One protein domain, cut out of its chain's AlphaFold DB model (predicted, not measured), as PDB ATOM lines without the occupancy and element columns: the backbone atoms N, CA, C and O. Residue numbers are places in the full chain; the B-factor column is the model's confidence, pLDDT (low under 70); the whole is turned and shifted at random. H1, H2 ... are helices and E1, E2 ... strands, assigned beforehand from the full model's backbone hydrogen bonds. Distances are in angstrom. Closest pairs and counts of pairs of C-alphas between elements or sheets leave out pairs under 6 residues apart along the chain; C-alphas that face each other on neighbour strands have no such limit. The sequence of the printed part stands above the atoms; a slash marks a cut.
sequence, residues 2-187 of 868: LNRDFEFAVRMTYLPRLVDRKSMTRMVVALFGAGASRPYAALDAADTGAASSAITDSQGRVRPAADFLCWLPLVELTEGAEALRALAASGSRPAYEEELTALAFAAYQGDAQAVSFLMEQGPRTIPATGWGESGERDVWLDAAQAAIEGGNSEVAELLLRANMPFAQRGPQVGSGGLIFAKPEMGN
ATOM      1  N   LEU A   2      88.576 136.378 209.424       48.94
ATOM      2  CA  LEU A   2      89.156 135.627 208.290       48.94
ATOM      3  C   LEU A   2      88.675 136.069 206.887       48.94
ATOM      4  O   LEU A   2      89.502 136.364 206.033       48.94
ATOM      5  N   ASN A   3      87.362 136.215 206.665       51.59
ATOM      6  CA  ASN A   3      86.827 136.679 205.369       51.59
ATOM      7  C   ASN A   3      87.190 138.135 205.039       51.59
ATOM      8  O   ASN A   3      87.476 138.458 203.892       51.59
ATOM      9  N   ARG A   4      87.207 139.011 206.053       57.06
ATOM     10  CA  ARG A   4      87.588 140.420 205.899       57.06
ATOM     11  C   ARG A   4      89.079 140.543 205.596       57.06
ATOM     12  O   ARG A   4      89.447 141.392 204.803       57.06
ATOM     13  N   ASP A   5      89.909 139.702 206.207       55.94
ATOM     14  CA  ASP A   5      91.364 139.727 206.045       55.94
ATOM     15  C   ASP A   5      91.787 139.129 204.688       55.94
ATOM     16  O   ASP A   5      92.723 139.626 204.068       55.94
ATOM     17  N   PHE A   6      91.041 138.142 204.171       58.59
ATOM     18  CA  PHE A   6      91.191 137.634 202.803       58.59
ATOM     19  C   PHE A   6      90.774 138.673 201.754       58.59
ATOM     20  O   PHE A   6      91.544 138.985 200.850       58.59
ATOM     21  N   GLU A   7      89.576 139.257 201.888       61.69
ATOM     22  CA  GLU A   7      89.135 140.323 200.981       61.69
ATOM     23  C   GLU A   7      90.059 141.540 201.068       61.69
ATOM     24  O   GLU A   7      90.352 142.147 200.047       61.69
ATOM     25  N   PHE A   8      90.581 141.867 202.252       61.38
ATOM     26  CA  PHE A   8      91.588 142.911 202.433       61.38
ATOM     27  C   PHE A   8      92.905 142.574 201.723       61.38
ATOM     28  O   PHE A   8      93.451 143.438 201.041       61.38
ATOM     29  N   ALA A   9      93.390 141.330 201.808       59.56
ATOM     30  CA  ALA A   9      94.592 140.887 201.098       59.56
ATOM     31  C   ALA A   9      94.451 140.983 199.567       59.56
ATOM     32  O   ALA A   9      95.429 141.292 198.888       59.56
ATOM     33  N   VAL A  10      93.240 140.780 199.036       56.88
ATOM     34  CA  VAL A  10      92.933 140.891 197.598       56.88
ATOM     35  C   VAL A  10      92.590 142.336 197.169       56.88
ATOM     36  O   VAL A  10      92.797 142.687 196.014       56.88
ATOM     37  N   ARG A  11      92.114 143.211 198.075       55.75
ATOM     38  CA  ARG A  11      91.610 144.579 197.779       55.75
ATOM     39  C   ARG A  11      92.605 145.742 197.937       55.75
ATOM     40  O   ARG A  11      92.196 146.884 197.711       55.75
ATOM     41  N   MET A  12      93.852 145.537 198.371       51.00
ATOM     42  CA  MET A  12      94.787 146.646 198.661       51.00
ATOM     43  C   MET A  12      95.091 147.484 197.410       51.00
ATOM     44  O   MET A  12      95.964 147.158 196.618       51.00
ATOM     45  N   THR A  13      94.362 148.589 197.266       47.34
ATOM     46  CA  THR A  13      94.224 149.369 196.028       47.34
ATOM     47  C   THR A  13      95.186 150.556 195.921       47.34
ATOM     48  O   THR A  13      95.179 151.218 194.893       47.34
ATOM     49  N   TYR A  14      96.033 150.841 196.925       41.16
ATOM     50  CA  TYR A  14      96.875 152.058 196.911       41.16
ATOM     51  C   TYR A  14      98.231 151.968 197.644       41.16
ATOM     52  O   TYR A  14      98.876 152.995 197.849       41.16
ATOM     53  N   LEU A  15      98.695 150.783 198.059       46.22
ATOM     54  CA  LEU A  15      99.983 150.627 198.761       46.22
ATOM     55  C   LEU A  15     100.953 149.758 197.939       46.22
ATOM     56  O   LEU A  15     100.493 148.820 197.292       46.22
ATOM     57  N   PRO A  16     102.274 150.040 197.939       51.06
ATOM     58  CA  PRO A  16     103.262 149.221 197.227       51.06
ATOM     59  C   PRO A  16     103.199 147.755 197.685       51.06
ATOM     60  O   PRO A  16     102.802 147.490 198.818       51.06
ATOM     61  N   ARG A  17     103.597 146.797 196.829       62.28
ATOM     62  CA  ARG A  17     103.651 145.359 197.174       62.28
ATOM     63  C   ARG A  17     104.554 145.137 198.399       62.28
ATOM     64  O   ARG A  17     105.763 144.994 198.264       62.28
ATOM     65  N   LEU A  18     103.962 145.120 199.595       61.41
ATOM     66  CA  LEU A  18     104.666 144.901 200.868       61.41
ATOM     67  C   LEU A  18     105.036 143.425 201.092       61.41
ATOM     68  O   LEU A  18     105.860 143.124 201.950       61.41
ATOM     69  N   VAL A  19     104.418 142.511 200.338       73.50
ATOM     70  CA  VAL A  19     104.598 141.058 200.435       73.50
ATOM     71  C   VAL A  19     104.874 140.509 199.035       73.50
ATOM     72  O   VAL A  19     104.197 140.880 198.076       73.50
ATOM     73  N   ASP A  20     105.875 139.638 198.913       83.38
ATOM     74  CA  ASP A  20     106.221 138.970 197.658       83.38
ATOM     75  C   ASP A  20     105.173 137.909 197.257       83.38
ATOM     76  O   ASP A  20     104.435 137.393 198.102       83.38
ATOM     77  N   ARG A  21     105.111 137.556 195.961       86.88
ATOM     78  CA  ARG A  21     104.094 136.632 195.414       86.88
ATOM     79  C   ARG A  21     104.119 135.256 196.085       86.88
ATOM     80  O   ARG A  21     103.062 134.683 196.352       86.88
ATOM     81  N   LYS A  22     105.296 134.742 196.444       89.50
ATOM     82  CA  LYS A  22     105.445 133.455 197.137       89.50
ATOM     83  C   LYS A  22     104.853 133.493 198.542       89.50
ATOM     84  O   LYS A  22     104.131 132.585 198.960       89.50
ATOM     85  N   SER A  23     105.145 134.547 199.295       87.00
ATOM     86  CA  SER A  23     104.585 134.752 200.632       87.00
ATOM     87  C   SER A  23     103.076 135.000 200.589       87.00
ATOM     88  O   SER A  23     102.354 134.439 201.414       87.00
ATOM     89  N   MET A  24     102.591 135.740 199.591       86.44
ATOM     90  CA  MET A  24     101.160 135.929 199.346       86.44
ATOM     91  C   MET A  24     100.457 134.598 199.048       86.44
ATOM     92  O   MET A  24      99.419 134.307 199.638       86.44
ATOM     93  N   THR A  25     101.064 133.741 198.222       90.50
ATOM     94  CA  THR A  25     100.550 132.395 197.910       90.50
ATOM     95  C   THR A  25     100.354 131.570 199.179       90.50
ATOM     96  O   THR A  25      99.259 131.068 199.428       90.50
ATOM     97  N   ARG A  26     101.378 131.499 200.043       90.25
ATOM     98  CA  ARG A  26     101.289 130.779 201.327       90.25
ATOM     99  C   ARG A  26     100.168 131.312 202.215       90.25
ATOM    100  O   ARG A  26      99.458 130.523 202.835       90.25
ATOM    101  N   MET A  27     100.007 132.632 202.277       87.00
ATOM    102  CA  MET A  27      98.966 133.263 203.086       87.00
ATOM    103  C   MET A  27      97.563 132.928 202.566       87.00
ATOM    104  O   MET A  27      96.719 132.489 203.342       87.00
ATOM    105  N   VAL A  28      97.325 133.076 201.260       85.88
ATOM    106  CA  VAL A  28      96.042 132.750 200.616       85.88
ATOM    107  C   VAL A  28      95.674 131.283 200.841       85.88
ATOM    108  O   VAL A  28      94.552 130.985 201.256       85.88
ATOM    109  N   VAL A  29      96.618 130.363 200.618       90.50
ATOM    110  CA  VAL A  29      96.402 128.922 200.816       90.50
ATOM    111  C   VAL A  29      96.075 128.613 202.280       90.50
ATOM    112  O   VAL A  29      95.134 127.867 202.553       90.50
ATOM    113  N   ALA A  30      96.790 129.222 203.232       88.94
ATOM    114  CA  ALA A  30      96.523 129.046 204.658       88.94
ATOM    115  C   ALA A  30      95.136 129.570 205.070       88.94
ATOM    116  O   ALA A  30      94.469 128.942 205.890       88.94
ATOM    117  N   LEU A  31      94.675 130.684 204.491       85.06
ATOM    118  CA  LEU A  31      93.351 131.247 204.774       85.06
ATOM    119  C   LEU A  31      92.221 130.324 204.305       85.06
ATOM    120  O   LEU A  31      91.296 130.061 205.074       85.06
ATOM    121  N   PHE A  32      92.313 129.775 203.090       85.81
ATOM    122  CA  PHE A  32      91.357 128.761 202.633       85.81
ATOM    123  C   PHE A  32      91.431 127.486 203.484       85.81
ATOM    124  O   PHE A  32      90.392 126.955 203.873       85.81
ATOM    125  N   GLY A  33      92.636 127.039 203.856       86.88
ATOM    126  CA  GLY A  33      92.828 125.904 204.766       86.88
ATOM    127  C   GLY A  33      92.226 126.119 206.163       86.88
ATOM    128  O   GLY A  33      91.786 125.163 206.795       86.88
ATOM    129  N   ALA A  34      92.145 127.371 206.620       87.62
ATOM    130  CA  ALA A  34      91.507 127.766 207.875       87.62
ATOM    131  C   ALA A  34      89.976 127.951 207.768       87.62
ATOM    132  O   ALA A  34      89.344 128.364 208.741       87.62
ATOM    133  N   GLY A  35      89.372 127.653 206.612       84.75
ATOM    134  CA  GLY A  35      87.923 127.718 206.403       84.75
ATOM    135  C   GLY A  35      87.390 129.090 205.984       84.75
ATOM    136  O   GLY A  35      86.219 129.380 206.231       84.75
ATOM    137  N   ALA A  36      88.217 129.949 205.373       81.44
ATOM    138  CA  ALA A  36      87.723 131.178 204.748       81.44
ATOM    139  C   ALA A  36      86.642 130.865 203.693       81.44
ATOM    140  O   ALA A  36      86.770 129.915 202.916       81.44
ATOM    141  N   SER A  37      85.563 131.654 203.666       79.56
ATOM    142  CA  SER A  37      84.485 131.466 202.688       79.56
ATOM    143  C   SER A  37      84.901 131.924 201.288       79.56
ATOM    144  O   SER A  37      85.869 132.669 201.136       79.56
ATOM    145  N   ARG A  38      84.113 131.552 200.265       85.38
ATOM    146  CA  ARG A  38      84.274 132.097 198.907       85.38
ATOM    147  C   ARG A  38      84.295 133.637 198.968       85.38
ATOM    148  O   ARG A  38      83.418 134.213 199.625       85.38
ATOM    149  N   PRO A  39      85.267 134.308 198.328       82.00
ATOM    150  CA  PRO A  39      85.340 135.768 198.358       82.00
ATOM    151  C   PRO A  39      84.112 136.387 197.687       82.00
ATOM    152  O   PRO A  39      83.524 135.765 196.804       82.00
ATOM    153  N   TYR A  40      83.714 137.594 198.094       78.75
ATOM    154  CA  TYR A  40      82.529 138.283 197.566       78.75
ATOM    155  C   TYR A  40      81.191 137.552 197.787       78.75
ATOM    156  O   TYR A  40      80.180 137.958 197.223       78.75
ATOM    157  N   ALA A  41      81.120 136.554 198.678       79.81
ATOM    158  CA  ALA A  41      79.858 135.882 199.022       79.81
ATOM    159  C   ALA A  41      78.774 136.845 199.553       79.81
ATOM    160  O   ALA A  41      77.583 136.574 199.437       79.81
ATOM    161  N   ALA A  42      79.172 137.989 200.124       77.25
ATOM    162  CA  ALA A  42      78.239 139.046 200.512       77.25
ATOM    163  C   ALA A  42      77.646 139.795 199.303       77.25
ATOM    164  O   ALA A  42      76.503 140.234 199.373       77.25
ATOM    165  N   LEU A  43      78.404 139.927 198.206       76.44
ATOM    166  CA  LEU A  43      77.922 140.505 196.948       76.44
ATOM    167  C   LEU A  43      76.972 139.532 196.242       76.44
ATOM    168  O   LEU A  43      75.935 139.960 195.751       76.44
ATOM    169  N   ASP A  44      77.274 138.231 196.296       78.25
ATOM    170  CA  ASP A  44      76.382 137.166 195.809       78.25
ATOM    171  C   ASP A  44      75.004 137.195 196.503       78.25
ATOM    172  O   ASP A  44      74.001 136.804 195.915       78.25
ATOM    173  N   ALA A  45      74.953 137.640 197.766       75.12
ATOM    174  CA  ALA A  45      73.738 137.694 198.582       75.12
ATOM    175  C   ALA A  45      72.975 139.033 198.493       75.12
ATOM    176  O   ALA A  45      71.881 139.149 199.050       75.12
ATOM    177  N   ALA A  46      73.545 140.058 197.849       69.44
ATOM    178  CA  ALA A  46      72.969 141.397 197.782       69.44
ATOM    179  C   ALA A  46      72.003 141.525 196.588       69.44
ATOM    180  O   ALA A  46      72.418 141.804 195.465       69.44
ATOM    181  N   ASP A  47      70.703 141.354 196.837       56.41
ATOM    182  CA  ASP A  47      69.640 141.412 195.820       56.41
ATOM    183  C   ASP A  47      69.345 142.859 195.371       56.41
ATOM    184  O   ASP A  47      68.386 143.506 195.796       56.41
ATOM    185  N   THR A  48      70.234 143.426 194.551       56.94
ATOM    186  CA  THR A  48      70.046 144.743 193.929       56.94
ATOM    187  C   THR A  48      70.270 144.623 192.424       56.94
ATOM    188  O   THR A  48      71.324 144.175 191.984       56.94
ATOM    189  N   GLY A  49      69.297 145.035 191.605       57.31
ATOM    190  CA  GLY A  49      69.330 144.884 190.138       57.31
ATOM    191  C   GLY A  49      70.498 145.569 189.404       57.31
ATOM    192  O   GLY A  49      70.638 145.390 188.201       57.31
ATOM    193  N   ALA A  50      71.344 146.337 190.103       52.56
ATOM    194  CA  ALA A  50      72.613 146.849 189.582       52.56
ATOM    195  C   ALA A  50      73.765 145.832 189.730       52.56
ATOM    196  O   ALA A  50      74.614 145.740 188.845       52.56
ATOM    197  N   ALA A  51      73.777 145.036 190.807       53.72
ATOM    198  CA  ALA A  51      74.777 143.995 191.045       53.72
ATOM    199  C   ALA A  51      74.621 142.810 190.081       53.72
ATOM    200  O   ALA A  51      75.623 142.211 189.708       53.72
ATOM    201  N   SER A  52      73.397 142.513 189.625       57.78
ATOM    202  CA  SER A  52      73.122 141.386 188.724       57.78
ATOM    203  C   SER A  52      73.827 141.517 187.372       57.78
ATOM    204  O   SER A  52      74.382 140.535 186.899       57.78
ATOM    205  N   SER A  53      73.890 142.714 186.778       61.56
ATOM    206  CA  SER A  53      74.547 142.918 185.473       61.56
ATOM    207  C   SER A  53      76.061 142.646 185.482       61.56
ATOM    208  O   SER A  53      76.585 142.140 184.499       61.56
ATOM    209  N   ALA A  54      76.749 142.906 186.602       63.31
ATOM    210  CA  ALA A  54      78.203 142.752 186.735       63.31
ATOM    211  C   ALA A  54      78.663 141.311 187.034       63.31
ATOM    212  O   ALA A  54      79.859 141.035 187.044       63.31
ATOM    213  N   ILE A  55      77.724 140.407 187.324       74.50
ATOM    214  CA  ILE A  55      77.989 138.990 187.622       74.50
ATOM    215  C   ILE A  55      77.156 138.058 186.730       74.50
ATOM    216  O   ILE A  55      76.924 136.896 187.066       74.50
ATOM    217  N   THR A  56      76.662 138.579 185.608       76.94
ATOM    218  CA  THR A  56      75.904 137.821 184.614       76.94
ATOM    219  C   THR A  56      76.832 137.395 183.481       76.94
ATOM    220  O   THR A  56      77.572 138.214 182.949       76.94
ATOM    221  N   ASP A  57      76.803 136.111 183.128       75.44
ATOM    222  CA  ASP A  57      77.567 135.579 182.003       75.44
ATOM    223  C   ASP A  57      76.982 135.997 180.643       75.44
ATOM    224  O   ASP A  57      75.876 136.534 180.537       75.44
ATOM    225  N   SER A  58      77.712 135.697 179.571       68.69
ATOM    226  CA  SER A  58      77.302 135.980 178.184       68.69
ATOM    227  C   SER A  58      75.996 135.285 177.761       68.69
ATOM    228  O   SER A  58      75.425 135.618 176.723       68.69
ATOM    229  N   GLN A  59      75.491 134.336 178.558       72.88
ATOM    230  CA  GLN A  59      74.220 133.638 178.347       72.88
ATOM    231  C   GLN A  59      73.081 134.212 179.203       72.88
ATOM    232  O   GLN A  59      71.984 133.647 179.219       72.88
ATOM    233  N   GLY A  60      73.313 135.317 179.916       74.50
ATOM    234  CA  GLY A  60      72.317 135.950 180.772       74.50
ATOM    235  C   GLY A  60      72.120 135.252 182.122       74.50
ATOM    236  O   GLY A  60      71.107 135.489 182.781       74.50
ATOM    237  N   ARG A  61      73.041 134.373 182.544       81.69
ATOM    238  CA  ARG A  61      72.954 133.644 183.820       81.69
ATOM    239  C   ARG A  61      73.813 134.304 184.890       81.69
ATOM    240  O   ARG A  61      74.987 134.586 184.681       81.69
ATOM    241  N   VAL A  62      73.241 134.471 186.076       81.94
ATOM    242  CA  VAL A  62      73.954 134.974 187.255       81.94
ATOM    243  C   VAL A  62      74.935 133.910 187.756       81.94
ATOM    244  O   VAL A  62      74.535 132.796 188.102       81.94
ATOM    245  N   ARG A  63      76.218 134.264 187.816       85.69
ATOM    246  CA  ARG A  63      77.318 133.462 188.364       85.69
ATOM    247  C   ARG A  63      77.869 134.108 189.644       85.69
ATOM    248  O   ARG A  63      77.609 135.281 189.897       85.69
ATOM    249  N   PRO A  64      78.620 133.367 190.480       88.19
ATOM    250  CA  PRO A  64      79.301 133.948 191.635       88.19
ATOM    251  C   PRO A  64      80.177 135.149 191.268       88.19
ATOM    252  O   PRO A  64      80.974 135.069 190.340       88.19
ATOM    253  N   ALA A  65      80.138 136.221 192.055       84.06
ATOM    254  CA  ALA A  65      80.980 137.403 191.880       84.06
ATOM    255  C   ALA A  65      82.483 137.077 191.860       84.06
ATOM    256  O   ALA A  65      83.255 137.703 191.134       84.06
ATOM    257  N   ALA A  66      82.898 136.065 192.629       86.12
ATOM    258  CA  ALA A  66      84.274 135.575 192.641       86.12
ATOM    259  C   ALA A  66      84.768 135.117 191.258       86.12
ATOM    260  O   ALA A  66      85.965 135.200 190.987       86.12
ATOM    261  N   ASP A  67      83.867 134.662 190.386       87.19
ATOM    262  CA  ASP A  67      84.211 134.157 189.058       87.19
ATOM    263  C   ASP A  67      84.770 135.260 188.154       87.19
ATOM    264  O   ASP A  67      85.721 135.024 187.410       87.19
ATOM    265  N   PHE A  68      84.236 136.476 188.291       81.88
ATOM    266  CA  PHE A  68      84.650 137.656 187.534       81.88
ATOM    267  C   PHE A  68      85.754 138.445 188.245       81.88
ATOM    268  O   PHE A  68      86.671 138.946 187.604       81.88
ATOM    269  N   LEU A  69      85.693 138.546 189.579       81.06
ATOM    270  CA  LEU A  69      86.498 139.515 190.329       81.06
ATOM    271  C   LEU A  69      87.755 138.939 190.994       81.06
ATOM    272  O   LEU A  69      88.636 139.713 191.350       81.06
ATOM    273  N   CYS A  70      87.868 137.621 191.209       84.31
ATOM    274  CA  CYS A  70      88.989 137.059 191.985       84.31
ATOM    275  C   CYS A  70      90.141 136.534 191.140       84.31
ATOM    276  O   CYS A  70      91.289 136.604 191.570       84.31
ATOM    277  N   TRP A  71      89.848 135.935 189.988       88.94
ATOM    278  CA  TRP A  71      90.821 135.105 189.281       88.94
ATOM    279  C   TRP A  71      92.007 135.912 188.752       88.94
ATOM    280  O   TRP A  71      93.153 135.544 189.004       88.94
ATOM    281  N   LEU A  72      91.745 137.036 188.085       85.62
ATOM    282  CA  LEU A  72      92.791 137.891 187.526       85.62
ATOM    283  C   LEU A  72      93.660 138.565 188.616       85.62
ATOM    284  O   LEU A  72      94.885 138.417 188.544       85.62
ATOM    285  N   PRO A  73      93.101 139.195 189.675       85.19
ATOM    286  CA  PRO A  73      93.912 139.701 190.787       85.19
ATOM    287  C   PRO A  73      94.698 138.602 191.502       85.19
ATOM    288  O   PRO A  73      95.833 138.813 191.919       85.19
ATOM    289  N   LEU A  74      94.136 137.398 191.646       87.88
ATOM    290  CA  LEU A  74      94.846 136.321 192.325       87.88
ATOM    291  C   LEU A  74      96.068 135.858 191.521       87.88
ATOM    292  O   LEU A  74      97.131 135.662 192.107       87.88
ATOM    293  N   VAL A  75      95.953 135.771 190.192       90.69
ATOM    294  CA  VAL A  75      97.091 135.529 189.285       90.69
ATOM    295  C   VAL A  75      98.142 136.641 189.382       90.69
ATOM    296  O   VAL A  75      99.342 136.380 189.306       90.69
ATOM    297  N   GLU A  76      97.726 137.892 189.577       87.56
ATOM    298  CA  GLU A  76      98.645 139.013 189.782       87.56
ATOM    299  C   GLU A  76      99.416 138.924 191.104       87.56
ATOM    300  O   GLU A  76     100.612 139.230 191.159       87.56
ATOM    301  N   LEU A  77      98.731 138.526 192.174       86.50
ATOM    302  CA  LEU A  77      99.238 138.585 193.543       86.50
ATOM    303  C   LEU A  77      99.983 137.322 193.983       86.50
ATOM    304  O   LEU A  77     100.799 137.395 194.900       86.50
ATOM    305  N   THR A  78      99.714 136.175 193.363       90.00
ATOM    306  CA  THR A  78     100.257 134.860 193.759       90.00
ATOM    307  C   THR A  78     101.082 134.240 192.647       90.00
ATOM    308  O   THR A  78     101.036 134.725 191.524       90.00
ATOM    309  N   GLU A  79     101.873 133.216 192.957       91.62
ATOM    310  CA  GLU A  79     102.644 132.432 191.988       91.62
ATOM    311  C   GLU A  79     102.275 130.948 192.092       91.62
ATOM    312  O   GLU A  79     101.939 130.440 193.167       91.62
ATOM    313  N   GLY A  80     102.353 130.243 190.970       94.56
ATOM    314  CA  GLY A  80     101.984 128.844 190.870       94.56
ATOM    315  C   GLY A  80     100.474 128.604 190.921       94.56
ATOM    316  O   GLY A  80      99.642 129.508 190.914       94.56
ATOM    317  N   ALA A  81     100.094 127.328 190.974       95.19
ATOM    318  CA  ALA A  81      98.689 126.923 190.894       95.19
ATOM    319  C   ALA A  81      97.998 126.737 192.258       95.19
ATOM    320  O   ALA A  81      96.798 126.485 192.301       95.19
ATOM    321  N   GLU A  82      98.713 126.808 193.384       95.06
ATOM    322  CA  GLU A  82      98.165 126.425 194.697       95.06
ATOM    323  C   GLU A  82      97.039 127.347 195.175       95.06
ATOM    324  O   GLU A  82      95.978 126.871 195.581       95.06
ATOM    325  N   ALA A  83      97.233 128.662 195.063       91.62
ATOM    326  CA  ALA A  83      96.208 129.649 195.395       91.62
ATOM    327  C   ALA A  83      94.976 129.525 194.482       91.62
ATOM    328  O   ALA A  83      93.840 129.578 194.956       91.62
ATOM    329  N   LEU A  84      95.197 129.287 193.185       93.75
ATOM    330  CA  LEU A  84      94.126 129.094 192.204       93.75
ATOM    331  C   LEU A  84      93.330 127.810 192.479       93.75
ATOM    332  O   LEU A  84      92.104 127.821 192.402       93.75
ATOM    333  N   ARG A  85      94.001 126.716 192.865       94.56
ATOM    334  CA  ARG A  85      93.345 125.469 193.294       94.56
ATOM    335  C   ARG A  85      92.490 125.681 194.537       94.56
ATOM    336  O   ARG A  85      91.378 125.164 194.597       94.56
ATOM    337  N   ALA A  86      92.989 126.446 195.508       91.88
ATOM    338  CA  ALA A  86      92.240 126.766 196.718       91.88
ATOM    339  C   ALA A  86      90.971 127.583 196.404       91.88
ATOM    340  O   ALA A  86      89.894 127.249 196.898       91.88
ATOM    341  N   LEU A  87      91.063 128.572 195.505       90.50
ATOM    342  CA  LEU A  87      89.897 129.317 195.013       90.50
ATOM    343  C   LEU A  87      88.918 128.416 194.238       90.50
ATOM    344  O   LEU A  87      87.707 128.479 194.440       90.50
ATOM    345  N   ALA A  88      89.423 127.527 193.382       92.00
ATOM    346  CA  ALA A  88      88.587 126.591 192.633       92.00
ATOM    347  C   ALA A  88      87.814 125.628 193.552       92.00
ATOM    348  O   ALA A  88      86.663 125.281 193.264       92.00
ATOM    349  N   ALA A  89      88.427 125.206 194.663       91.12
ATOM    350  CA  ALA A  89      87.808 124.341 195.666       91.12
ATOM    351  C   ALA A  89      86.645 125.023 196.406       91.12
ATOM    352  O   ALA A  89      85.746 124.334 196.882       91.12
ATOM    353  N   SER A  90      86.591 126.362 196.435       87.12
ATOM    354  CA  SER A  90      85.451 127.105 196.990       87.12
ATOM    355  C   SER A  90      84.238 127.160 196.046       87.12
ATOM    356  O   SER A  90      83.294 127.910 196.299       87.12
ATOM    357  N   GLY A  91      84.274 126.439 194.919       87.31
ATOM    358  CA  GLY A  91      83.211 126.430 193.913       87.31
ATOM    359  C   GLY A  91      83.191 127.657 192.997       87.31
ATOM    360  O   GLY A  91      82.169 127.898 192.363       87.31
ATOM    361  N   SER A  92      84.275 128.442 192.942       88.19
ATOM    362  CA  SER A  92      84.446 129.502 191.939       88.19
ATOM    363  C   SER A  92      85.102 128.951 190.668       88.19
ATOM    364  O   SER A  92      85.851 127.966 190.715       88.19
ATOM    365  N   ARG A  93      84.826 129.573 189.520       88.94
ATOM    366  CA  ARG A  93      85.420 129.262 188.210       88.94
ATOM    367  C   ARG A  93      85.766 130.554 187.468       88.94
ATOM    368  O   ARG A  93      85.010 131.505 187.593       88.94
ATOM    369  N   PRO A  94      86.852 130.613 186.685       87.31
ATOM    370  CA  PRO A  94      87.200 131.834 185.968       87.31
ATOM    371  C   PRO A  94      86.113 132.211 184.952       87.31
ATOM    372  O   PRO A  94      85.531 131.347 184.289       87.31
ATOM    373  N   ALA A  95      85.808 133.500 184.880       81.62
ATOM    374  CA  ALA A  95      85.027 134.122 183.818       81.62
ATOM    375  C   ALA A  95      85.953 134.607 182.688       81.62
ATOM    376  O   ALA A  95      87.131 134.888 182.924       81.62
ATOM    377  N   TYR A  96      85.430 134.667 181.464       74.75
ATOM    378  CA  TYR A  96      86.221 134.941 180.254       74.75
ATOM    379  C   TYR A  96      85.550 135.960 179.322       74.75
ATOM    380  O   TYR A  96      86.031 136.162 178.216       74.75
ATOM    381  N   GLU A  97      84.424 136.558 179.725       66.19
ATOM    382  CA  GLU A  97      83.497 137.155 178.764       66.19
ATOM    383  C   GLU A  97      83.950 138.472 178.103       66.19
ATOM    384  O   GLU A  97      83.628 138.633 176.929       66.19
ATOM    385  N   GLU A  98      84.684 139.400 178.746       55.28
ATOM    386  CA  GLU A  98      84.901 140.733 178.122       55.28
ATOM    387  C   GLU A  98      86.259 141.441 178.363       55.28
ATOM    388  O   GLU A  98      86.408 142.593 177.962       55.28
ATOM    389  N   GLU A  99      87.289 140.801 178.939       72.69
ATOM    390  CA  GLU A  99      88.567 141.478 179.267       72.69
ATOM    391  C   GLU A  99      89.819 140.569 179.202       72.69
ATOM    392  O   GLU A  99      89.761 139.417 178.774       72.69
ATOM    393  N   LEU A 100      90.985 141.083 179.632       81.88
ATOM    394  CA  LEU A 100      92.213 140.303 179.806       81.88
ATOM    395  C   LEU A 100      91.958 139.103 180.733       81.88
ATOM    396  O   LEU A 100      91.740 139.248 181.935       81.88
ATOM    397  N   THR A 101      92.031 137.895 180.180       87.00
ATOM    398  CA  THR A 101      91.723 136.677 180.934       87.00
ATOM    399  C   THR A 101      92.818 136.351 181.952       87.00
ATOM    400  O   THR A 101      94.005 136.615 181.738       87.00
ATOM    401  N   ALA A 102      92.441 135.693 183.055       89.50
ATOM    402  CA  ALA A 102      93.403 135.199 184.044       89.50
ATOM    403  C   ALA A 102      94.452 134.264 183.409       89.50
ATOM    404  O   ALA A 102      95.618 134.291 183.800       89.50
ATOM    405  N   LEU A 103      94.054 133.479 182.396       92.56
ATOM    406  CA  LEU A 103      94.958 132.624 181.625       92.56
ATOM    407  C   LEU A 103      95.968 133.452 180.820       92.56
ATOM    408  O   LEU A 103      97.166 133.187 180.901       92.56
ATOM    409  N   ALA A 104      95.511 134.473 180.089       90.88
ATOM    410  CA  ALA A 104      96.393 135.338 179.312       90.88
ATOM    411  C   ALA A 104      97.377 136.103 180.202       90.88
ATOM    412  O   ALA A 104      98.563 136.190 179.886       90.88
ATOM    413  N   PHE A 105      96.931 136.590 181.359       91.25
ATOM    414  CA  PHE A 105      97.822 137.286 182.280       91.25
ATOM    415  C   PHE A 105      98.805 136.351 183.005       91.25
ATOM    416  O   PHE A 105      99.961 136.724 183.217       91.25
ATOM    417  N   ALA A 106      98.399 135.121 183.340       93.75
ATOM    418  CA  ALA A 106      99.321 134.103 183.854       93.75
ATOM    419  C   ALA A 106     100.413 133.785 182.822       93.75
ATOM    420  O   ALA A 106     101.589 133.669 183.172       93.75
ATOM    421  N   ALA A 107     100.027 133.718 181.546       94.94
ATOM    422  CA  ALA A 107     100.937 133.478 180.439       94.94
ATOM    423  C   ALA A 107     101.906 134.653 180.210       94.94
ATOM    424  O   ALA A 107     103.111 134.437 180.085       94.94
ATOM    425  N   TYR A 108     101.414 135.895 180.274       92.50
ATOM    426  CA  TYR A 108     102.236 137.112 180.248       92.50
ATOM    427  C   TYR A 108     103.271 137.165 181.382       92.50
ATOM    428  O   TYR A 108     104.378 137.658 181.190       92.50
ATOM    429  N   GLN A 109     102.940 136.642 182.563       91.38
ATOM    430  CA  GLN A 109     103.870 136.575 183.694       91.38
ATOM    431  C   GLN A 109     104.827 135.372 183.651       91.38
ATOM    432  O   GLN A 109     105.702 135.279 184.511       91.38
ATOM    433  N   GLY A 110     104.653 134.441 182.709       95.06
ATOM    434  CA  GLY A 110     105.473 133.232 182.613       95.06
ATOM    435  C   GLY A 110     105.152 132.161 183.662       95.06
ATOM    436  O   GLY A 110     105.971 131.279 183.913       95.06
ATOM    437  N   ASP A 111     103.976 132.206 184.298       95.56
ATOM    438  CA  ASP A 111     103.602 131.258 185.353       95.56
ATOM    439  C   ASP A 111     103.056 129.950 184.761       95.56
ATOM    440  O   ASP A 111     101.847 129.719 184.689       95.56
ATOM    441  N   ALA A 112     103.960 129.075 184.314       96.06
ATOM    442  CA  ALA A 112     103.612 127.826 183.632       96.06
ATOM    443  C   ALA A 112     102.683 126.907 184.454       96.06
ATOM    444  O   ALA A 112     101.855 126.186 183.888       96.06
ATOM    445  N   GLN A 113     102.790 126.932 185.789       95.44
ATOM    446  CA  GLN A 113     101.929 126.137 186.665       95.44
ATOM    447  C   GLN A 113     100.509 126.704 186.716       95.44
ATOM    448  O   GLN A 113      99.550 125.941 186.579       95.44
ATOM    449  N   ALA A 114     100.366 128.023 186.883       95.62
ATOM    450  CA  ALA A 114      99.068 128.685 186.824       95.62
ATOM    451  C   ALA A 114      98.417 128.519 185.443       95.62
ATOM    452  O   ALA A 114      97.236 128.187 185.369       95.62
ATOM    453  N   VAL A 115      99.194 128.661 184.363       96.62
ATOM    454  CA  VAL A 115      98.738 128.440 182.981       96.62
ATOM    455  C   VAL A 115      98.185 127.031 182.805       96.62
ATOM    456  O   VAL A 115      97.039 126.881 182.388       96.62
ATOM    457  N   SER A 116      98.950 126.005 183.189       95.62
ATOM    458  CA  SER A 116      98.518 124.606 183.058       95.62
ATOM    459  C   SER A 116      97.213 124.346 183.812       95.62
ATOM    460  O   SER A 116      96.303 123.720 183.279       95.62
ATOM    461  N   PHE A 117      97.084 124.883 185.028       95.56
ATOM    462  CA  PHE A 117      95.859 124.745 185.810       95.56
ATOM    463  C   PHE A 117      94.671 125.483 185.177       95.56
ATOM    464  O   PHE A 117      93.580 124.931 185.083       95.56
ATOM    465  N   LEU A 118      94.860 126.719 184.716       93.88
ATOM    466  CA  LEU A 118      93.788 127.520 184.117       93.88
ATOM    467  C   LEU A 118      93.291 126.926 182.792       93.88
ATOM    468  O   LEU A 118      92.090 126.977 182.527       93.88
ATOM    469  N   MET A 119      94.170 126.283 182.016       93.38
ATOM    470  CA  MET A 119      93.785 125.509 180.829       93.38
ATOM    471  C   MET A 119      92.839 124.343 181.158       93.38
ATOM    472  O   MET A 119      91.997 124.004 180.332       93.38
ATOM    473  N   GLU A 120      92.955 123.734 182.343       91.50
ATOM    474  CA  GLU A 120      92.057 122.662 182.800       91.50
ATOM    475  C   GLU A 120      90.709 123.192 183.316       91.50
ATOM    476  O   GLU A 120      89.722 122.458 183.324       91.50
ATOM    477  N   GLN A 121      90.658 124.445 183.784       85.88
ATOM    478  CA  GLN A 121      89.463 125.033 184.406       85.88
ATOM    479  C   GLN A 121      88.570 125.819 183.435       85.88
ATOM    480  O   GLN A 121      87.392 126.020 183.735       85.88
ATOM    481  N   GLY A 122      89.124 126.324 182.330       81.50
ATOM    482  CA  GLY A 122      88.447 127.211 181.382       81.50
ATOM    483  C   GLY A 122      88.078 126.564 180.049       81.50
ATOM    484  O   GLY A 122      88.639 125.530 179.682       81.50
ATOM    485  N   PRO A 123      87.161 127.178 179.283       86.44
ATOM    486  CA  PRO A 123      86.911 126.761 177.916       86.44
ATOM    487  C   PRO A 123      88.116 127.105 177.031       86.44
ATOM    488  O   PRO A 123      88.878 128.035 177.299       86.44
ATOM    489  N   ARG A 124      88.281 126.350 175.942       88.25
ATOM    490  CA  ARG A 124      89.286 126.668 174.923       88.25
ATOM    491  C   ARG A 124      88.872 127.869 174.073       88.25
ATOM    492  O   ARG A 124      89.731 128.662 173.701       88.25
ATOM    493  N   THR A 125      87.584 127.974 173.754       88.62
ATOM    494  CA  THR A 125      87.038 129.073 172.960       88.62
ATOM    495  C   THR A 125      85.935 129.804 173.702       88.62
ATOM    496  O   THR A 125      85.273 129.229 174.568       88.62
ATOM    497  N   ILE A 126      85.763 131.076 173.367       84.19
ATOM    498  CA  ILE A 126      84.672 131.922 173.847       84.19
ATOM    499  C   ILE A 126      84.014 132.641 172.666       84.19
ATOM    500  O   ILE A 126      84.687 132.876 171.660       84.19
ATOM    501  N   PRO A 127      82.740 133.051 172.782       81.38
ATOM    502  CA  PRO A 127      82.126 133.932 171.798       81.38
ATOM    503  C   PRO A 127      82.939 135.221 171.636       81.38
ATOM    504  O   PRO A 127      83.374 135.811 172.625       81.38
ATOM    505  N   ALA A 128      83.140 135.672 170.400       76.06
ATOM    506  CA  ALA A 128      83.784 136.953 170.143       76.06
ATOM    507  C   ALA A 128      82.850 138.108 170.552       76.06
ATOM    508  O   ALA A 128      81.760 138.256 169.998       76.06
ATOM    509  N   THR A 129      83.270 138.912 171.531       67.25
ATOM    510  CA  THR A 129      82.495 140.036 172.100       67.25
ATOM    511  C   THR A 129      83.009 141.415 171.661       67.25
ATOM    512  O   THR A 129      82.411 142.439 171.987       67.25
ATOM    513  N   GLY A 130      84.097 141.465 170.880       64.56
ATOM    514  CA  GLY A 130      84.677 142.701 170.351       64.56
ATOM    515  C   GLY A 130      83.818 143.377 169.275       64.56
ATOM    516  O   GLY A 130      83.093 142.727 168.520       64.56
ATOM    517  N   TRP A 131      83.911 144.707 169.167       51.06
ATOM    518  CA  TRP A 131      83.146 145.479 168.181       51.06
ATOM    519  C   TRP A 131      83.504 145.068 166.743       51.06
ATOM    520  O   TRP A 131      84.621 145.302 166.284       51.06
ATOM    521  N   GLY A 132      82.545 144.470 166.029       59.97
ATOM    522  CA  GLY A 132      82.719 143.995 164.650       59.97
ATOM    523  C   GLY A 132      83.314 142.588 164.516       59.97
ATOM    524  O   GLY A 132      83.461 142.111 163.392       59.97
ATOM    525  N   GLU A 133      83.621 141.907 165.625       67.56
ATOM    526  CA  GLU A 133      84.036 140.502 165.615       67.56
ATOM    527  C   GLU A 133      82.808 139.571 165.605       67.56
ATOM    528  O   GLU A 133      81.760 139.879 166.169       67.56
ATOM    529  N   SER A 134      82.915 138.421 164.933       67.12
ATOM    530  CA  SER A 134      81.876 137.383 164.925       67.12
ATOM    531  C   SER A 134      82.520 135.998 164.955       67.12
ATOM    532  O   SER A 134      83.608 135.811 164.411       67.12
ATOM    533  N   GLY A 135      81.856 135.028 165.586       81.56
ATOM    534  CA  GLY A 135      82.363 133.659 165.731       81.56
ATOM    535  C   GLY A 135      82.983 133.380 167.102       81.56
ATOM    536  O   GLY A 135      82.582 133.965 168.105       81.56
ATOM    537  N   GLU A 136      83.934 132.447 167.132       86.12
ATOM    538  CA  GLU A 136      84.603 131.954 168.342       86.12
ATOM    539  C   GLU A 136      86.057 132.438 168.393       86.12
ATOM    540  O   GLU A 136      86.765 132.408 167.384       86.12
ATOM    541  N   ARG A 137      86.518 132.828 169.580       87.38
ATOM    542  CA  ARG A 137      87.889 133.251 169.876       87.38
ATOM    543  C   ARG A 137      88.615 132.164 170.658       87.38
ATOM    544  O   ARG A 137      88.072 131.671 171.641       87.38
ATOM    545  N   ASP A 138      89.828 131.783 170.254       91.81
ATOM    546  CA  ASP A 138      90.649 130.786 170.957       91.81
ATOM    547  C   ASP A 138      91.430 131.469 172.095       91.81
ATOM    548  O   ASP A 138      92.368 132.240 171.876       91.81
ATOM    549  N   VAL A 139      91.028 131.186 173.335       90.44
ATOM    550  CA  VAL A 139      91.583 131.801 174.553       90.44
ATOM    551  C   VAL A 139      93.020 131.341 174.802       90.44
ATOM    552  O   VAL A 139      93.820 132.060 175.403       90.44
ATOM    553  N   TRP A 140      93.383 130.142 174.342       93.88
ATOM    554  CA  TRP A 140      94.751 129.645 174.479       93.88
ATOM    555  C   TRP A 140      95.683 130.367 173.513       93.88
ATOM    556  O   TRP A 140      96.824 130.650 173.873       93.88
ATOM    557  N   LEU A 141      95.201 130.699 172.312       94.06
ATOM    558  CA  LEU A 141      95.952 131.512 171.361       94.06
ATOM    559  C   LEU A 141      96.153 132.946 171.870       94.06
ATOM    560  O   LEU A 141      97.277 133.444 171.803       94.06
ATOM    561  N   ASP A 142      95.124 133.559 172.463       91.12
ATOM    562  CA  ASP A 142      95.265 134.849 173.155       91.12
ATOM    563  C   ASP A 142      96.340 134.772 174.243       91.12
ATOM    564  O   ASP A 142      97.238 135.609 174.320       91.12
ATOM    565  N   ALA A 143      96.291 133.733 175.077       93.00
ATOM    566  CA  ALA A 143      97.285 133.543 176.121       93.00
ATOM    567  C   ALA A 143      98.695 133.305 175.558       93.00
ATOM    568  O   ALA A 143      99.670 133.765 176.148       93.00
ATOM    569  N   ALA A 144      98.824 132.645 174.404       95.75
ATOM    570  CA  ALA A 144     100.108 132.471 173.733       95.75
ATOM    571  C   ALA A 144     100.653 133.812 173.213       95.75
ATOM    572  O   ALA A 144     101.841 134.085 173.366       95.75
ATOM    573  N   GLN A 145      99.795 134.682 172.667       93.94
ATOM    574  CA  GLN A 145     100.175 136.050 172.294       93.94
ATOM    575  C   GLN A 145     100.619 136.850 173.528       93.94
ATOM    576  O   GLN A 145     101.681 137.470 173.512       93.94
ATOM    577  N   ALA A 146      99.877 136.762 174.635       92.75
ATOM    578  CA  ALA A 146     100.248 137.395 175.899       92.75
ATOM    579  C   ALA A 146     101.593 136.879 176.447       92.75
ATOM    580  O   ALA A 146     102.403 137.667 176.933       92.75
ATOM    581  N   ALA A 147     101.872 135.575 176.326       95.31
ATOM    582  CA  ALA A 147     103.159 134.995 176.699       95.31
ATOM    583  C   ALA A 147     104.317 135.601 175.897       95.31
ATOM    584  O   ALA A 147     105.335 135.951 176.488       95.31
ATOM    585  N   ILE A 148     104.151 135.780 174.582       94.56
ATOM    586  CA  ILE A 148     105.168 136.404 173.722       94.56
ATOM    587  C   ILE A 148     105.382 137.875 174.103       94.56
ATOM    588  O   ILE A 148     106.529 138.315 174.179       94.56
ATOM    589  N   GLU A 149     104.313 138.628 174.394       91.50
ATOM    590  CA  GLU A 149     104.432 140.013 174.885       91.50
ATOM    591  C   GLU A 149     105.235 140.091 176.191       91.50
ATOM    592  O   GLU A 149     106.056 140.992 176.368       91.50
ATOM    593  N   GLY A 150     105.037 139.115 177.079       90.75
ATOM    594  CA  GLY A 150     105.779 138.974 178.332       90.75
ATOM    595  C   GLY A 150     107.189 138.381 178.191       90.75
ATOM    596  O   GLY A 150     107.913 138.321 179.181       90.75
ATOM    597  N   GLY A 151     107.593 137.944 176.991       93.50
ATOM    598  CA  GLY A 151     108.893 137.309 176.739       93.50
ATOM    599  C   GLY A 151     109.001 135.842 177.183       93.50
ATOM    600  O   GLY A 151     110.105 135.349 177.394       93.50
ATOM    601  N   ASN A 152     107.877 135.136 177.331       95.50
ATOM    602  CA  ASN A 152     107.794 133.772 177.866       95.50
ATOM    603  C   ASN A 152     107.543 132.729 176.763       95.50
ATOM    604  O   ASN A 152     106.471 132.121 176.691       95.50
ATOM    605  N   SER A 153     108.537 132.497 175.907       94.50
ATOM    606  CA  SER A 153     108.430 131.603 174.740       94.50
ATOM    607  C   SER A 153     108.049 130.162 175.096       94.50
ATOM    608  O   SER A 153     107.223 129.558 174.418       94.50
ATOM    609  N   GLU A 154     108.575 129.611 176.195       95.25
ATOM    610  CA  GLU A 154     108.224 128.253 176.643       95.25
ATOM    611  C   GLU A 154     106.733 128.132 176.987       95.25
ATOM    612  O   GLU A 154     106.076 127.151 176.641       95.25
ATOM    613  N   VAL A 155     106.170 129.164 177.623       97.06
ATOM    614  CA  VAL A 155     104.743 129.208 177.953       97.06
ATOM    615  C   VAL A 155     103.893 129.362 176.694       97.06
ATOM    616  O   VAL A 155     102.853 128.711 176.583       97.06
ATOM    617  N   ALA A 156     104.353 130.140 175.711       96.44
ATOM    618  CA  ALA A 156     103.703 130.200 174.406       96.44
ATOM    619  C   ALA A 156     103.666 128.807 173.742       96.44
ATOM    620  O   ALA A 156     102.608 128.362 173.299       96.44
ATOM    621  N   GLU A 157     104.773 128.057 173.742       94.50
ATOM    622  CA  GLU A 157     104.811 126.701 173.174       94.50
ATOM    623  C   GLU A 157     103.872 125.715 173.882       94.50
ATOM    624  O   GLU A 157     103.249 124.878 173.217       94.50
ATOM    625  N   LEU A 158     103.722 125.833 175.208       95.12
ATOM    626  CA  LEU A 158     102.777 125.030 175.992       95.12
ATOM    627  C   LEU A 158     101.321 125.251 175.562       95.12
ATOM    628  O   LEU A 158     100.521 124.309 175.606       95.12
ATOM    629  N   LEU A 159     100.982 126.458 175.111       96.25
ATOM    630  CA  LEU A 159      99.631 126.850 174.708       96.25
ATOM    631  C   LEU A 159      99.321 126.486 173.249       96.25
ATOM    632  O   LEU A 159      98.204 126.071 172.939       96.25
ATOM    633  N   LEU A 160     100.311 126.555 172.357       96.38
ATOM    634  CA  LEU A 160     100.106 126.398 170.915       96.38
ATOM    635  C   LEU A 160      99.739 124.969 170.482       96.38
ATOM    636  O   LEU A 160     100.336 123.970 170.901       96.38
ATOM    637  N   ARG A 161      98.759 124.860 169.580       94.38
ATOM    638  CA  ARG A 161      98.263 123.604 168.992       94.38
ATOM    639  C   ARG A 161      98.082 123.756 167.480       94.38
ATOM    640  O   ARG A 161      97.970 124.866 166.972       94.38
ATOM    641  N   ALA A 162      98.032 122.630 166.767       92.31
ATOM    642  CA  ALA A 162      97.687 122.626 165.346       92.31
ATOM    643  C   ALA A 162      96.235 123.096 165.142       92.31
ATOM    644  O   ALA A 162      95.409 122.960 166.050       92.31
ATOM    645  N   ASN A 163      95.933 123.613 163.947       88.44
ATOM    646  CA  ASN A 163      94.605 124.105 163.548       88.44
ATOM    647  C   ASN A 163      94.045 125.235 164.437       88.44
ATOM    648  O   ASN A 163      92.832 125.386 164.555       88.44
ATOM    649  N   MET A 164      94.915 126.017 165.082       93.06
ATOM    650  CA  MET A 164      94.515 127.258 165.749       93.06
ATOM    651  C   MET A 164      94.231 128.367 164.720       93.06
ATOM    652  O   MET A 164      94.848 128.378 163.651       93.06
ATOM    653  N   PRO A 165      93.350 129.336 165.034       92.00
ATOM    654  CA  PRO A 165      93.074 130.470 164.161       92.00
ATOM    655  C   PRO A 165      94.212 131.498 164.246       92.00
ATOM    656  O   PRO A 165      94.042 132.562 164.818       92.00
ATOM    657  N   PHE A 166      95.392 131.205 163.689       92.62
ATOM    658  CA  PHE A 166      96.600 132.045 163.838       92.62
ATOM    659  C   PHE A 166      96.464 133.500 163.340       92.62
ATOM    660  O   PHE A 166      97.307 134.334 163.670       92.62
ATOM    661  N   ALA A 167      95.412 133.805 162.572       89.25
ATOM    662  CA  ALA A 167      95.021 135.158 162.172       89.25
ATOM    663  C   ALA A 167      94.307 135.959 163.285       89.25
ATOM    664  O   ALA A 167      94.143 137.171 163.155       89.25
ATOM    665  N   GLN A 168      93.894 135.309 164.381       89.25
ATOM    666  CA  GLN A 168      93.283 135.954 165.540       89.25
ATOM    667  C   GLN A 168      94.187 137.066 166.064       89.25
ATOM    668  O   GLN A 168      95.389 136.882 166.284       89.25
ATOM    669  N   ARG A 169      93.587 138.235 166.275       86.31
ATOM    670  CA  ARG A 169      94.283 139.422 166.758       86.31
ATOM    671  C   ARG A 169      94.019 139.552 168.237       86.31
ATOM    672  O   ARG A 169      92.872 139.471 168.669       86.31
ATOM    673  N   GLY A 170      95.086 139.695 168.999       78.50
ATOM    674  CA  GLY A 170      95.013 139.619 170.441       78.50
ATOM    675  C   GLY A 170      96.401 139.623 171.075       78.50
ATOM    676  O   GLY A 170      97.401 139.739 170.357       78.50
ATOM    677  N   PRO A 171      96.475 139.499 172.407       77.56
ATOM    678  CA  PRO A 171      95.370 139.163 173.315       77.56
ATOM    679  C   PRO A 171      94.318 140.274 173.467       77.56
ATOM    680  O   PRO A 171      94.533 141.421 173.083       77.56
ATOM    681  N   GLN A 172      93.161 139.932 174.046       76.25
ATOM    682  CA  GLN A 172      92.199 140.933 174.539       76.25
ATOM    683  C   GLN A 172      92.895 141.863 175.546       76.25
ATOM    684  O   GLN A 172      93.622 141.393 176.423       76.25
ATOM    685  N   VAL A 173      92.660 143.171 175.422       69.56
ATOM    686  CA  VAL A 173      93.202 144.192 176.329       69.56
ATOM    687  C   VAL A 173      92.105 144.719 177.250       69.56
ATOM    688  O   VAL A 173      90.995 144.992 176.807       69.56
ATOM    689  N   GLY A 174      92.425 144.864 178.536       67.25
ATOM    690  CA  GLY A 174      91.520 145.348 179.580       67.25
ATOM    691  C   GLY A 174      92.279 145.577 180.890       67.25
ATOM    692  O   GLY A 174      93.360 145.017 181.088       67.25
ATOM    693  N   SER A 175      91.752 146.436 181.765       58.94
ATOM    694  CA  SER A 175      92.358 146.763 183.068       58.94
ATOM    695  C   SER A 175      91.514 146.320 184.265       58.94
ATOM    696  O   SER A 175      91.874 146.619 185.403       58.94
ATOM    697  N   GLY A 176      90.372 145.679 184.032       59.72
ATOM    698  CA  GLY A 176      89.372 145.313 185.025       59.72
ATOM    699  C   GLY A 176      89.912 144.286 186.005       59.72
ATOM    700  O   GLY A 176      89.817 143.081 185.814       59.72
ATOM    701  N   GLY A 177      90.504 144.795 187.082       62.28
ATOM    702  CA  GLY A 177      90.949 144.011 188.229       62.28
ATOM    703  C   GLY A 177      92.459 144.001 188.458       62.28
ATOM    704  O   GLY A 177      92.867 143.648 189.560       62.28
ATOM    705  N   LEU A 178      93.293 144.420 187.500       74.06
ATOM    706  CA  LEU A 178      94.734 144.533 187.753       74.06
ATOM    707  C   LEU A 178      95.045 145.759 188.620       74.06
ATOM    708  O   LEU A 178      94.638 146.882 188.317       74.06
ATOM    709  N   ILE A 179      95.781 145.533 189.706       70.62
ATOM    710  CA  ILE A 179      96.098 146.540 190.724       70.62
ATOM    711  C   ILE A 179      97.499 147.128 190.503       70.62
ATOM    712  O   ILE A 179      97.705 148.329 190.678       70.62
ATOM    713  N   PHE A 180      98.473 146.300 190.118       74.06
ATOM    714  CA  PHE A 180      99.895 146.651 190.038       74.06
ATOM    715  C   PHE A 180     100.446 146.649 188.610       74.06
ATOM    716  O   PHE A 180     101.323 147.451 188.290       74.06
ATOM    717  N   ALA A 181      99.966 145.744 187.762       74.44
ATOM    718  CA  ALA A 181     100.408 145.581 186.392       74.44
ATOM    719  C   ALA A 181      99.459 146.286 185.425       74.44
ATOM    720  O   ALA A 181      98.240 146.202 185.536       74.44
ATOM    721  N   LYS A 182     100.035 146.954 184.430       76.62
ATOM    722  CA  LYS A 182      99.304 147.511 183.292       76.62
ATOM    723  C   LYS A 182      99.990 147.019 182.023       76.62
ATOM    724  O   LYS A 182     100.858 147.721 181.513       76.62
ATOM    725  N   PRO A 183      99.728 145.771 181.600       75.06
ATOM    726  CA  PRO A 183     100.373 145.239 180.415       75.06
ATOM    727  C   PRO A 183      99.897 146.013 179.183       75.06
ATOM    728  O   PRO A 183      98.698 146.166 178.958       75.06
ATOM    729  N   GLU A 184     100.844 146.501 178.389       74.44
ATOM    730  CA  GLU A 184     100.569 147.075 177.075       74.44
ATOM    731  C   GLU A 184     100.750 145.969 176.037       74.44
ATOM    732  O   GLU A 184     101.854 145.449 175.864       74.44
ATOM    733  N   MET A 185      99.658 145.568 175.386       77.50
ATOM    734  CA  MET A 185      99.645 144.465 174.423       77.50
ATOM    735  C   MET A 185      99.112 144.963 173.079       77.50
ATOM    736  O   MET A 185      98.164 145.751 173.025       77.50
ATOM    737  N   GLY A 186      99.750 144.542 171.987       71.44
ATOM    738  CA  GLY A 186      99.395 144.981 170.642       71.44
ATOM    739  C   GLY A 186      98.283 144.142 170.013       71.44
ATOM    740  O   GLY A 186      98.282 142.920 170.107       71.44
ATOM    741  N   ASN A 187      97.380 144.784 169.271       82.81
ATOM    742  CA  ASN A 187      96.350 144.089 168.495       82.81
ATOM    743  C   ASN A 187      96.913 143.560 167.159       82.81
ATOM    744  O   ASN A 187      96.846 144.252 166.141       82.81
TER     745      ASN A 187
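This is residues 2 to 187 of the 868 residues of the protein "Permease" of Alcaligenes xylosoxydans xylosoxydans (UniProt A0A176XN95). Four helical hairpins, H1/H2, H5/H6, H7/H8 and H9/H10, follow one another in a stack along the longest axis, H5, H7 and H9 on one side and H2, H6, H8 and H10 on the other; the H1/H2 end is looser, with H1 turned across H5. Short H3 and H4 with the loop of residues 45 to 64 and, farther along, the strand hairpin E1/E2 extend beyond the helix ends, and the long stretch after H10, residues 160 to 187, runs back along the stack, turns near residue 178 and folds back on itself, so that the printed part ends at residue 187 nearer the H9 end. The printed part has 186 residues, with named elements in the order H1 to H8, E1, E2, H9, H10; the two strands are antiparallel. It is mostly helix, though under half of the residues are in named elements, and compact, with a radius of gyration of the C-alphas of 16.2 A and spans of 46 by 38 by 29 A.

H1, residues 2 to 11, begins at C-alpha 2 (89.156, 135.627, 208.290) and is 14.0 A long. H2, residues 21 to 33, measures 18.2 A. H3 is residues 41 to 44, H4 65 to 69, H5 71 to 77, H6 82 to 89 and H7 102 to 108. H8, residues 112 to 121, measures 14.4 A. E1 is residues 125 to 127 and E2 136 to 138. H9, residues 139 to 149, measures 15.3 A, and H10, residues 153 to 159, ends at C-alpha 159 (99.631, 126.850, 174.708).

The hub, H5, touches H1, H2, H6 and H7. H1 and H5 only just touch, with 3 pairs of C-alphas within 8 A, closest Val 10 and Pro 73 at 7.0 A, about perpendicular at 80 degrees. H2 and H6 touch at Val 29 and Ala 83, 5.5 A. H5 touches H7 at Leu 72 and Ala 102, 4.4 A, a steep tilt of 40 degrees. H7 touches H9 at Ala 104 and Ala 143, 3.8 A, the same way at a shallow tilt of 30 degrees. The hairpin H9/H10 has a tilt of 1 degrees, opposite ways, closest C-alphas Ala 144 and Ala 156 at 4.3 A. H8 and H10 are close but not clearly touching, and H3 touches H4. In hairpin E1/E2, N 126 and O 137 are 2.9 A apart, within hydrogen-bond range. Every O i to N i+4 pair is within that range in the helices except H3, which is too short for one.

The farthest C-alphas, of Ala 34 and Gly 132, are 47.0 A apart. The printed part has no cut. The links H3 to H4 and H6 to H7 are long. Low-confidence residues under 70 include 2 to 18, 46 to 54, 129 to 134 and 173 to 177.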